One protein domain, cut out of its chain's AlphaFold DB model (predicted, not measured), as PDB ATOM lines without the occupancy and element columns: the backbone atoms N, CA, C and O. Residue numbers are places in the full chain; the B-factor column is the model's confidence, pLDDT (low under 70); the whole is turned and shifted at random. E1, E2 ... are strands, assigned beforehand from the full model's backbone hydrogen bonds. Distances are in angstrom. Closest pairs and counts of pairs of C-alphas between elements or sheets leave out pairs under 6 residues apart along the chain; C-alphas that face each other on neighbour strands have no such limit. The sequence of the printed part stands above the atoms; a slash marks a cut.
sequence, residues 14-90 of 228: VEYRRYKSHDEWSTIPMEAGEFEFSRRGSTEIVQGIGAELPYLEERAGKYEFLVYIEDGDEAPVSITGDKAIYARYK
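AT A GLANCE: This is residues 14 to 90 of the 228 residues of an uncharacterized protein of Anaerolineaceae bacterium 4572_5.1 (UniProt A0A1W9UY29). A strongly twisted sheet of four strands makes one side of this domain, and a long two-stranded hairpin, E3 and E4, bends away from the end of E2 as a curved arm, with an open gap between it and the sheet. Residues 38 to 43, at the tip of that arm, stick out free. The printed part has 77 residues with six named strands, E1 to E6 in that order, and no named helix; the class is all strand. The sheet has the order E2, E1, E5, E6, all antiparallel, and E3 and E4 make an antiparallel sheet of two. The whole is flat, 40 by 35 by 18 A, and only just loose, close to compact, with a radius of gyration of the C-alphas of 13.9 A.

HOW THE PARTS SIT: E1, residues 14 to 18, and E2, residues 26 to 29, form a hairpin at 146 degrees between directions; C-alphas 15 and 27 face each other at 4.5 A, and N 14 and O 28 are 2.8 A apart, within hydrogen-bond range. E3, residues 31 to 39, meets E2 only through their tight link. E3 and E4, residues 42 to 50, form a hairpin at 159 degrees; C-alphas 32 and 49 face each other at 4.3 A, and N 37 and O 44 are 2.8 A apart. E3 bends by 58 degrees at residue 34 and E4 by 80 degrees at residue 47. E5, residues 62 to 71, is antiparallel to E1 at 168 degrees; C-alphas 16 and 65 face each other at 4.1 A, and N 66 and O 15 are 2.8 A apart. E5 and E6, residues 85 to 88, form a hairpin at 137 degrees; C-alphas 62 and 88 face each other at 4.5 A, and N 63 and O 87 are 2.9 A apart. E2 and E6 are the edge strands. E5 is apart from E3 and from E4; E2 and E4 are only just apart, closest 8.2 A.

IN THESE COORDINATES: E1 begins at C-alpha 14, (208.624, 186.500, 278.225), and is 13.0 A long; E2 is 10.3 A. E3 measures 22.0 A and E4 19.6 A. E5, the longest strand by residues, runs 29.3 A to C-alpha 71 at (217.375, 195.542, 286.559). E6 is 10.0 A and ends at C-alpha 88, (203.795, 171.298, 276.513).

THE WHOLE: The C-alphas of Gly 41 and Asp 73, the two farthest apart, are 40.8 A from each other. The printed part has no cut. The links E4 to E5, 11 residues, and E5 to E6, 13 residues, are long; in the latter, residues 77 to 78 pair antiparallel with residues 68 to 69 of E5. The mean pLDDT of the printed part is 85.6, and residues 40 and 73 are under 70.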
ATOM      1  N   VAL A  14     208.554 187.799 278.876       93.69
ATOM      2  CA  VAL A  14     208.624 186.500 278.225       93.69
ATOM      3  C   VAL A  14     208.454 186.713 276.732       93.69
ATOM      4  O   VAL A  14     207.421 187.215 276.286       93.69
ATOM      5  N   GLU A  15     209.456 186.313 275.955       94.50
ATOM      6  CA  GLU A  15     209.294 186.135 274.515       94.50
ATOM      7  C   GLU A  15     208.803 184.721 274.273       94.50
ATOM      8  O   GLU A  15     209.413 183.763 274.743       94.50
ATOM      9  N   TYR A  16     207.712 184.563 273.540       94.19
ATOM     10  CA  TYR A  16     207.138 183.258 273.263       94.19
ATOM     11  C   TYR A  16     206.541 183.202 271.864       94.19
ATOM     12  O   TYR A  16     206.118 184.203 271.283       94.19
ATOM     13  N   ARG A  17     206.474 181.989 271.324       93.06
ATOM     14  CA  ARG A  17     205.676 181.669 270.141       93.06
ATOM     15  C   ARG A  17     205.309 180.200 270.138       93.06
ATOM     16  O   ARG A  17     205.920 179.383 270.835       93.06
ATOM     17  N   ARG A  18     204.301 179.839 269.348       91.31
ATOM     18  CA  ARG A  18     203.928 178.432 269.191       91.31
ATOM     19  C   ARG A  18     205.082 177.686 268.520       91.31
ATOM     20  O   ARG A  18     205.667 178.140 267.541       91.31
ATOM     21  N   TYR A  19     205.444 176.537 269.067       87.19
ATOM     22  CA  TYR A  19     206.513 175.712 268.519       87.19
ATOM     23  C   TYR A  19     206.089 175.136 267.168       87.19
ATOM     24  O   TYR A  19     204.957 174.684 267.022       87.19
ATOM     25  N   LYS A  20     206.999 175.105 266.186       84.31
ATOM     26  CA  LYS A  20     206.685 174.686 264.806       84.31
ATOM     27  C   LYS A  20     205.478 175.444 264.236       84.31
ATOM     28  O   LYS A  20     204.588 174.833 263.651       84.31
ATOM     29  N   SER A  21     205.463 176.763 264.389       87.12
ATOM     30  CA  SER A  21     204.528 177.660 263.711       87.12
ATOM     31  C   SER A  21     205.271 178.634 262.788       87.12
ATOM     32  O   SER A  21     206.502 178.634 262.719       87.12
ATOM     33  N   HIS A  22     204.507 179.429 262.039       86.81
ATOM     34  CA  HIS A  22     205.007 180.591 261.298       86.81
ATOM     35  C   HIS A  22     204.795 181.895 262.079       86.81
ATOM     36  O   HIS A  22     204.790 182.968 261.483       86.81
ATOM     37  N   ASP A  23     204.573 181.801 263.391       89.75
ATOM     38  CA  ASP A  23     204.343 182.984 264.206       89.75
ATOM     39  C   ASP A  23     205.656 183.723 264.451       89.75
ATOM     40  O   ASP A  23     206.710 183.120 264.698       89.75
ATOM     41  N   GLU A  24     205.557 185.044 264.437       93.06
ATOM     42  CA  GLU A  24     206.595 185.905 264.978       93.06
ATOM     43  C   GLU A  24     206.646 185.768 266.505       93.06
ATOM     44  O   GLU A  24     205.658 185.416 267.160       93.06
ATOM     45  N   TRP A  25     207.818 186.044 267.078       92.75
ATOM     46  CA  TRP A  25     207.969 186.101 268.527       92.75
ATOM     47  C   TRP A  25     207.078 187.200 269.098       92.75
ATOM     48  O   TRP A  25     207.100 188.341 268.640       92.75
ATOM     49  N   SER A  26     206.273 186.829 270.085       93.88
ATOM     50  CA  SER A  26     205.428 187.746 270.841       93.88
ATOM     51  C   SER A  26     206.050 187.988 272.207       93.88
ATOM     52  O   SER A  26     206.665 187.085 272.770       93.88
ATOM     53  N   THR A  27     205.860 189.183 272.753       94.31
ATOM     54  CA  THR A  27     206.405 189.571 274.057       94.31
ATOM     55  C   THR A  27     205.268 189.850 275.028       94.31
ATOM     56  O   THR A  27     204.346 190.593 274.695       94.31
ATOM     57  N   ILE A  28     205.341 189.273 276.227       94.31
ATOM     58  CA  ILE A  28     204.444 189.579 277.346       94.31
ATOM     59  C   ILE A  28     205.282 190.098 278.522       94.31
ATOM     60  O   ILE A  28     206.233 189.416 278.912       94.31
ATOM     61  N   PRO A  29     204.954 191.269 279.096       93.50
ATOM     62  CA  PRO A  29     205.592 191.737 280.321       93.50
ATOM     63  C   PRO A  29     205.207 190.843 281.505       93.50
ATOM     64  O   PRO A  29     204.092 190.333 281.582       93.50
ATOM     65  N   MET A  30     206.139 190.651 282.432       91.62
ATOM     66  CA  MET A  30     205.879 189.977 283.699       91.62
ATOM     67  C   MET A  30     205.269 190.972 284.686       91.62
ATOM     68  O   MET A  30     205.765 192.086 284.841       91.62
ATOM     69  N   GLU A  31     204.216 190.556 285.378       89.94
ATOM     70  CA  GLU A  31     203.533 191.358 286.388       89.94
ATOM     71  C   GLU A  31     203.801 190.792 287.784       89.94
ATOM     72  O   GLU A  31     203.958 189.580 287.966       89.94
ATOM     73  N   ALA A  32     203.877 191.679 288.777       87.19
ATOM     74  CA  ALA A  32     203.963 191.278 290.173       87.19
ATOM     75  C   ALA A  32     202.628 190.672 290.613       87.19
ATOM     76  O   ALA A  32     201.568 191.262 290.406       87.19
ATOM     77  N   GLY A  33     202.679 189.505 291.241       85.88
ATOM     78  CA  GLY A  33     201.476 188.781 291.600       85.88
ATOM     79  C   GLY A  33     201.733 187.539 292.431       85.88
ATOM     80  O   GLY A  33     202.857 187.219 292.830       85.88
ATOM     81  N   GLU A  34     200.635 186.849 292.697       86.81
ATOM     82  CA  GLU A  34     200.612 185.558 293.359       86.81
ATOM     83  C   GLU A  34     200.292 184.490 292.313       86.81
ATOM     84  O   GLU A  34     199.260 184.556 291.647       86.81
ATOM     85  N   PHE A  35     201.195 183.525 292.151       85.12
ATOM     86  CA  PHE A  35     201.099 182.483 291.135       85.12
ATOM     87  C   PHE A  35     200.916 181.122 291.798       85.12
ATOM     88  O   PHE A  35     201.731 180.698 292.624       85.12
ATOM     89  N   GLU A  36     199.846 180.427 291.419       85.75
ATOM     90  CA  GLU A  36     199.526 179.099 291.929       85.75
ATOM     91  C   GLU A  36     200.097 178.007 291.012       85.75
ATOM     92  O   GLU A  36     199.728 177.872 289.845       85.75
ATOM     93  N   PHE A  37     200.968 177.165 291.564       81.62
ATOM     94  CA  PHE A  37     201.549 176.019 290.879       81.62
ATOM     95  C   PHE A  37     201.034 174.718 291.487       81.62
ATOM     96  O   PHE A  37     201.423 174.307 292.579       81.62
ATOM     97  N   SER A  38     200.201 174.005 290.733       78.88
ATOM     98  CA  SER A  38     199.758 172.660 291.099       78.88
ATOM     99  C   SER A  38     200.683 171.600 290.496       78.88
ATOM    100  O   SER A  38     200.688 171.356 289.287       78.88
ATOM    101  N   ARG A  39     201.464 170.910 291.335       72.25
ATOM    102  CA  ARG A  39     202.358 169.818 290.916       72.25
ATOM    103  C   ARG A  39     202.167 168.589 291.793       72.25
ATOM    104  O   ARG A  39     202.344 168.649 292.997       72.25
ATOM    105  N   ARG A  40     201.889 167.427 291.186       67.62
ATOM    106  CA  ARG A  40     201.808 166.121 291.890       67.62
ATOM    107  C   ARG A  40     200.884 166.131 293.128       67.62
ATOM    108  O   ARG A  40     201.158 165.436 294.099       67.62
ATOM    109  N   GLY A  41     199.795 166.902 293.082       70.56
ATOM    110  CA  GLY A  41     198.834 167.010 294.183       70.56
ATOM    111  C   GLY A  41     199.253 167.946 295.322       70.56
ATOM    112  O   GLY A  41     198.519 168.047 296.298       70.56
ATOM    113  N   SER A  42     200.396 168.631 295.213       78.06
ATOM    114  CA  SER A  42     200.724 169.783 296.052       78.06
ATOM    115  C   SER A  42     200.494 171.070 295.272       78.06
ATOM    116  O   SER A  42     200.975 171.198 294.143       78.06
ATOM    117  N   THR A  43     199.796 172.005 295.900       85.31
ATOM    118  CA  THR A  43     199.657 173.379 295.430       85.31
ATOM    119  C   THR A  43     200.695 174.231 296.144       85.31
ATOM    120  O   THR A  43     200.734 174.260 297.374       85.31
ATOM    121  N   GLU A  44     201.559 174.882 295.375       85.44
ATOM    122  CA  GLU A  44     202.524 175.862 295.861       85.44
ATOM    123  C   GLU A  44     202.089 177.242 295.381       85.44
ATOM    124  O   GLU A  44     201.799 177.429 294.204       85.44
ATOM    125  N   ILE A  45     202.032 178.193 296.304       85.56
ATOM    126  CA  ILE A  45     201.729 179.585 296.004       85.56
ATOM    127  C   ILE A  45     203.045 180.348 296.078       85.56
ATOM    128  O   ILE A  45     203.717 180.324 297.111       85.56
ATOM    129  N   VAL A  46     203.419 180.999 294.980       83.00
ATOM    130  CA  VAL A  46     204.646 181.789 294.886       83.00
ATOM    131  C   VAL A  46     204.271 183.248 294.684       83.00
ATOM    132  O   VAL A  46     203.586 183.588 293.723       83.00
ATOM    133  N   GLN A  47     204.754 184.111 295.574       84.00
ATOM    134  CA  GLN A  47     204.705 185.558 295.380       84.00
ATOM    135  C   GLN A  47     205.964 185.995 294.632       84.00
ATOM    136  O   GLN A  47     207.077 185.605 294.990       84.00
ATOM    137  N   GLY A  48     205.790 186.753 293.554       85.75
ATOM    138  CA  GLY A  48     206.898 187.162 292.700       85.75
ATOM    139  C   GLY A  48     206.435 187.922 291.464       85.75
ATOM    140  O   GLY A  48     205.350 188.494 291.453       85.75
ATOM    141  N   ILE A  49     207.258 187.908 290.416       86.69
ATOM    142  CA  ILE A  49     206.899 188.397 289.080       86.69
ATOM    143  C   ILE A  49     206.733 187.215 288.125       86.69
ATOM    144  O   ILE A  49     207.507 186.256 288.172       86.69
ATOM    145  N   GLY A  50     205.736 187.277 287.249       89.00
ATOM    146  CA  GLY A  50     205.411 186.185 286.337       89.00
ATOM    147  C   GLY A  50     204.526 186.629 285.182       89.00
ATOM    148  O   GLY A  50     204.004 187.737 285.170       89.00
ATOM    149  N   ALA A  51     204.377 185.756 284.194       89.69
ATOM    150  CA  ALA A  51     203.501 185.969 283.051       89.69
ATOM    151  C   ALA A  51     202.710 184.691 282.773       89.69
ATOM    152  O   ALA A  51     203.279 183.594 282.749       89.69
ATOM    153  N   GLU A  52     201.410 184.833 282.530       88.94
ATOM    154  CA  GLU A  52     200.562 183.735 282.076       88.94
ATOM    155  C   GLU A  52     200.523 183.713 280.548       88.94
ATOM    156  O   GLU A  52     200.061 184.652 279.898       88.94
ATOM    157  N   LEU A  53     201.032 182.630 279.960       88.62
ATOM    158  CA  LEU A  53     200.932 182.426 278.521       88.62
ATOM    159  C   LEU A  53     199.480 182.096 278.139       88.62
ATOM    160  O   LEU A  53     198.820 181.352 278.872       88.62
ATOM    161  N   PRO A  54     198.992 182.572 276.977       88.69
ATOM    162  CA  PRO A  54     197.652 182.248 276.505       88.69
ATOM    163  C   PRO A  54     197.410 180.738 276.448       88.69
ATOM    164  O   PRO A  54     198.314 179.953 276.161       88.69
ATOM    165  N   TYR A  55     196.175 180.313 276.696       84.00
ATOM    166  CA  TYR A  55     195.818 178.905 276.560       84.00
ATOM    167  C   TYR A  55     195.927 178.454 275.093       84.00
ATOM    168  O   TYR A  55     195.452 179.143 274.190       84.00
ATOM    169  N   LEU A  56     196.527 177.282 274.864       82.44
ATOM    170  CA  LEU A  56     196.543 176.634 273.554       82.44
ATOM    171  C   LEU A  56     195.333 175.715 273.411       82.44
ATOM    172  O   LEU A  56     195.186 174.756 274.167       82.44
ATOM    173  N   GLU A  57     194.496 175.987 272.412       78.06
ATOM    174  CA  GLU A  57     193.323 175.161 272.110       78.06
ATOM    175  C   GLU A  57     193.719 173.771 271.583       78.06
ATOM    176  O   GLU A  57     192.986 172.795 271.760       78.06
ATOM    177  N   GLU A  58     194.894 173.651 270.958       77.88
ATOM    178  CA  GLU A  58     195.362 172.401 270.378       77.88
ATOM    179  C   GLU A  58     196.037 171.494 271.413       77.88
ATOM    180  O   GLU A  58     197.054 171.819 272.036       77.88
ATOM    181  N   ARG A  59     195.515 170.271 271.530       75.75
ATOM    182  CA  ARG A  59     196.124 169.214 272.342       75.75
ATOM    183  C   ARG A  59     197.516 168.854 271.812       75.75
ATOM    184  O   ARG A  59     197.735 168.806 270.604       75.75
ATOM    185  N   ALA A  60     198.456 168.575 272.721       75.12
ATOM    186  CA  ALA A  60     199.888 168.428 272.416       75.12
ATOM    187  C   ALA A  60     200.560 169.687 271.827       75.12
ATOM    188  O   ALA A  60     201.702 169.607 271.352       75.12
ATOM    189  N   GLY A  61     199.885 170.841 271.884       82.88
ATOM    190  CA  GLY A  61     200.465 172.141 271.587       82.88
ATOM    191  C   GLY A  61     201.674 172.426 272.475       82.88
ATOM    192  O   GLY A  61     201.755 171.991 273.632       82.88
ATOM    193  N   LYS A  62     202.654 173.129 271.909       87.50
ATOM    194  CA  LYS A  62     203.845 173.559 272.635       87.50
ATOM    195  C   LYS A  62     204.096 175.038 272.397       87.50
ATOM    196  O   LYS A  62     204.023 175.484 271.254       87.50
ATOM    197  N   TYR A  63     204.479 175.753 273.444       90.19
ATOM    198  CA  TYR A  63     205.196 177.016 273.299       90.19
ATOM    199  C   TYR A  63     206.692 176.763 273.331       90.19
ATOM    200  O   TYR A  63     207.158 175.867 274.039       90.19
ATOM    201  N   GLU A  64     207.431 177.574 272.587       92.25
ATOM    202  CA  GLU A  64     208.826 177.850 272.887       92.25
ATOM    203  C   GLU A  64     208.940 179.275 273.417       92.25
ATOM    204  O   GLU A  64     208.310 180.183 272.871       92.25
ATOM    205  N   PHE A  65     209.669 179.446 274.519       92.19
ATOM    206  CA  PHE A  65     209.769 180.731 275.199       92.19
ATOM    207  C   PHE A  65     211.158 180.991 275.790       92.19
ATOM    208  O   PHE A  65     211.903 180.062 276.118       92.19
ATOM    209  N   LEU A  66     211.480 182.272 275.919       92.81
ATOM    210  CA  LEU A  66     212.676 182.828 276.539       92.81
ATOM    211  C   LEU A  66     212.229 183.804 277.627       92.81
ATOM    212  O   LEU A  66     211.248 184.525 277.449       92.81
ATOM    213  N   VAL A  67     212.934 183.811 278.755       92.44
ATOM    214  CA  VAL A  67     212.616 184.694 279.885       92.44
ATOM    215  C   VAL A  67     213.756 185.672 280.071       92.44
ATOM    216  O   VAL A  67     214.901 185.249 280.248       92.44
ATOM    217  N   TYR A  68     213.427 186.957 280.072       92.00
ATOM    218  CA  TYR A  68     214.369 188.046 280.266       92.00
ATOM    219  C   TYR A  68     214.021 188.812 281.536       92.00
ATOM    220  O   TYR A  68     212.847 189.019 281.842       92.00
ATOM    221  N   ILE A  69     215.054 189.214 282.269       90.06
ATOM    222  CA  ILE A  69     214.946 190.074 283.444       90.06
ATOM    223  C   ILE A  69     215.777 191.330 283.196       90.06
ATOM    224  O   ILE A  69     216.896 191.252 282.691       90.06
ATOM    225  N   GLU A  70     215.219 192.472 283.566       88.12
ATOM    226  CA  GLU A  70     215.822 193.796 283.504       88.12
ATOM    227  C   GLU A  70     215.948 194.345 284.929       88.12
ATOM    228  O   GLU A  70     215.007 194.251 285.718       88.12
ATOM    229  N   ASP A  71     217.107 194.909 285.264       82.75
ATOM    230  CA  ASP A  71     217.375 195.542 286.559       82.75
ATOM    231  C   ASP A  71     217.733 197.018 286.328       82.75
ATOM    232  O   ASP A  71     218.871 197.366 286.001       82.75
ATOM    233  N   GLY A  72     216.739 197.905 286.429       78.50
ATOM    234  CA  GLY A  72     216.919 199.338 286.174       78.50
ATOM    235  C   GLY A  72     217.357 199.664 284.736       78.50
ATOM    236  O   GLY A  72     216.627 199.390 283.791       78.50
ATOM    237  N   ASP A  73     218.525 200.300 284.584       68.88
ATOM    238  CA  ASP A  73     219.068 200.757 283.289       68.88
ATOM    239  C   ASP A  73     220.004 199.726 282.616       68.88
ATOM    240  O   ASP A  73     220.625 200.015 281.586       68.88
ATOM    241  N   GLU A  74     220.174 198.538 283.205       76.81
ATOM    242  CA  GLU A  74     221.008 197.485 282.627       76.81
ATOM    243  C   GLU A  74     220.309 196.775 281.456       76.81
ATOM    244  O   GLU A  74     219.085 196.726 281.356       76.81
ATOM    245  N   ALA A  75     221.102 196.218 280.533       80.69
ATOM    246  CA  ALA A  75     220.552 195.475 279.402       80.69
ATOM    247  C   ALA A  75     219.815 194.202 279.881       80.69
ATOM    248  O   ALA A  75     220.287 193.561 280.823       80.69
ATOM    249  N   PRO A  76     218.731 193.779 279.202       84.44
ATOM    250  CA  PRO A  76     217.968 192.599 279.597       84.44
ATOM    251  C   PRO A  76     218.837 191.339 279.601       84.44
ATOM    252  O   PRO A  76     219.536 191.038 278.628       84.44
ATOM    253  N   VAL A  77     218.767 190.565 280.682       86.81
ATOM    254  CA  VAL A  77     219.502 189.308 280.842       86.81
ATOM    255  C   VAL A  77     218.555 188.136 280.614       86.81
ATOM    256  O   VAL A  77     217.568 187.968 281.329       86.81
ATOM    257  N   SER A  78     218.878 187.283 279.637       88.56
ATOM    258  CA  SER A  78     218.152 186.026 279.417       88.56
ATOM    259  C   SER A  78     218.475 185.015 280.519       88.56
ATOM    260  O   SER A  78     219.610 184.552 280.646       88.56
ATOM    261  N   ILE A  79     217.460 184.614 281.282       86.38
ATOM    262  CA  ILE A  79     217.559 183.576 282.321       86.38
ATOM    263  C   ILE A  79     217.610 182.178 281.697       86.38
ATOM    264  O   ILE A  79     218.199 181.247 282.247       86.38
ATOM    265  N   THR A  80     217.011 182.027 280.519       84.12
ATOM    266  CA  THR A  80     216.990 180.777 279.750       84.12
ATOM    267  C   THR A  80     218.232 180.597 278.867       84.12
ATOM    268  O   THR A  80     218.444 179.522 278.303       84.12
ATOM    269  N   GLY A  81     219.078 181.627 278.761       85.25
ATOM    270  CA  GLY A  81     220.207 181.682 277.835       85.25
ATOM    271  C   GLY A  81     219.751 181.711 276.374       85.25
ATOM    272  O   GLY A  81     218.670 182.208 276.064       85.25
ATOM    273  N   ASP A  82     220.559 181.140 275.478       82.06
ATOM    274  CA  ASP A  82     220.298 181.138 274.027       82.06
ATOM    275  C   ASP A  82     219.294 180.060 273.575       82.06
ATOM    276  O   ASP A  82     218.972 179.947 272.391       82.06
ATOM    277  N   LYS A  83     218.846 179.193 274.492       84.81
ATOM    278  CA  LYS A  83     217.974 178.058 274.170       84.81
ATOM    279  C   LYS A  83     216.585 178.287 274.737       84.81
ATOM    280  O   LYS A  83     216.407 178.313 275.952       84.81
ATOM    281  N   ALA A  84     215.604 178.361 273.844       85.38
ATOM    282  CA  ALA A  84     214.207 178.422 274.234       85.38
ATOM    283  C   ALA A  84     213.803 177.173 275.037       85.38
ATOM    284  O   ALA A  84     214.204 176.043 274.728       85.38
ATOM    285  N   ILE A  85     212.996 177.391 276.071       89.06
ATOM    286  CA  ILE A  85     212.374 176.335 276.866       89.06
ATOM    287  C   ILE A  85     211.032 175.978 276.228       89.06
ATOM    288  O   ILE A  85     210.352 176.833 275.667       89.06
ATOM    289  N   TYR A  86     210.640 174.706 276.324       87.56
ATOM    290  CA  TYR A  86     209.377 174.218 275.778       87.56
ATOM    291  C   TYR A  86     208.343 173.963 276.874       87.56
ATOM    292  O   TYR A  86     208.559 173.119 277.745       87.56
ATOM    293  N   ALA A  87     207.184 174.615 276.779       84.75
ATOM    294  CA  ALA A  87     206.004 174.284 277.579       84.75
ATOM    295  C   ALA A  87     205.059 173.420 276.739       84.75
ATOM    296  O   ALA A  87     204.621 173.858 275.680       84.75
ATOM    297  N   ARG A  88     204.755 172.193 277.184       80.81
ATOM    298  CA  ARG A  88     203.795 171.298 276.513       80.81
ATOM    299  C   ARG A  88     202.455 171.319 277.234       80.81
ATOM    300  O   ARG A  88     202.406 171.060 278.435       80.81
ATOM    301  N   TYR A  89     201.390 171.474 276.462       80.25
ATOM    302  CA  TYR A  89     200.018 171.393 276.937       80.25
ATOM    303  C   TYR A  89     199.483 169.974 276.747       80.25
ATOM    304  O   TYR A  89     199.676 169.331 275.709       80.25
ATOM    305  N   LYS A  90     198.829 169.470 277.791       76.94
ATOM    306  CA  LYS A  90     198.052 168.235 277.763       76.94
ATOM    307  C   LYS A  90     196.692 168.526 278.366       76.94
ATOM    308  O   LYS A  90     196.605 169.285 279.328       76.94
TER     309      LYS A  90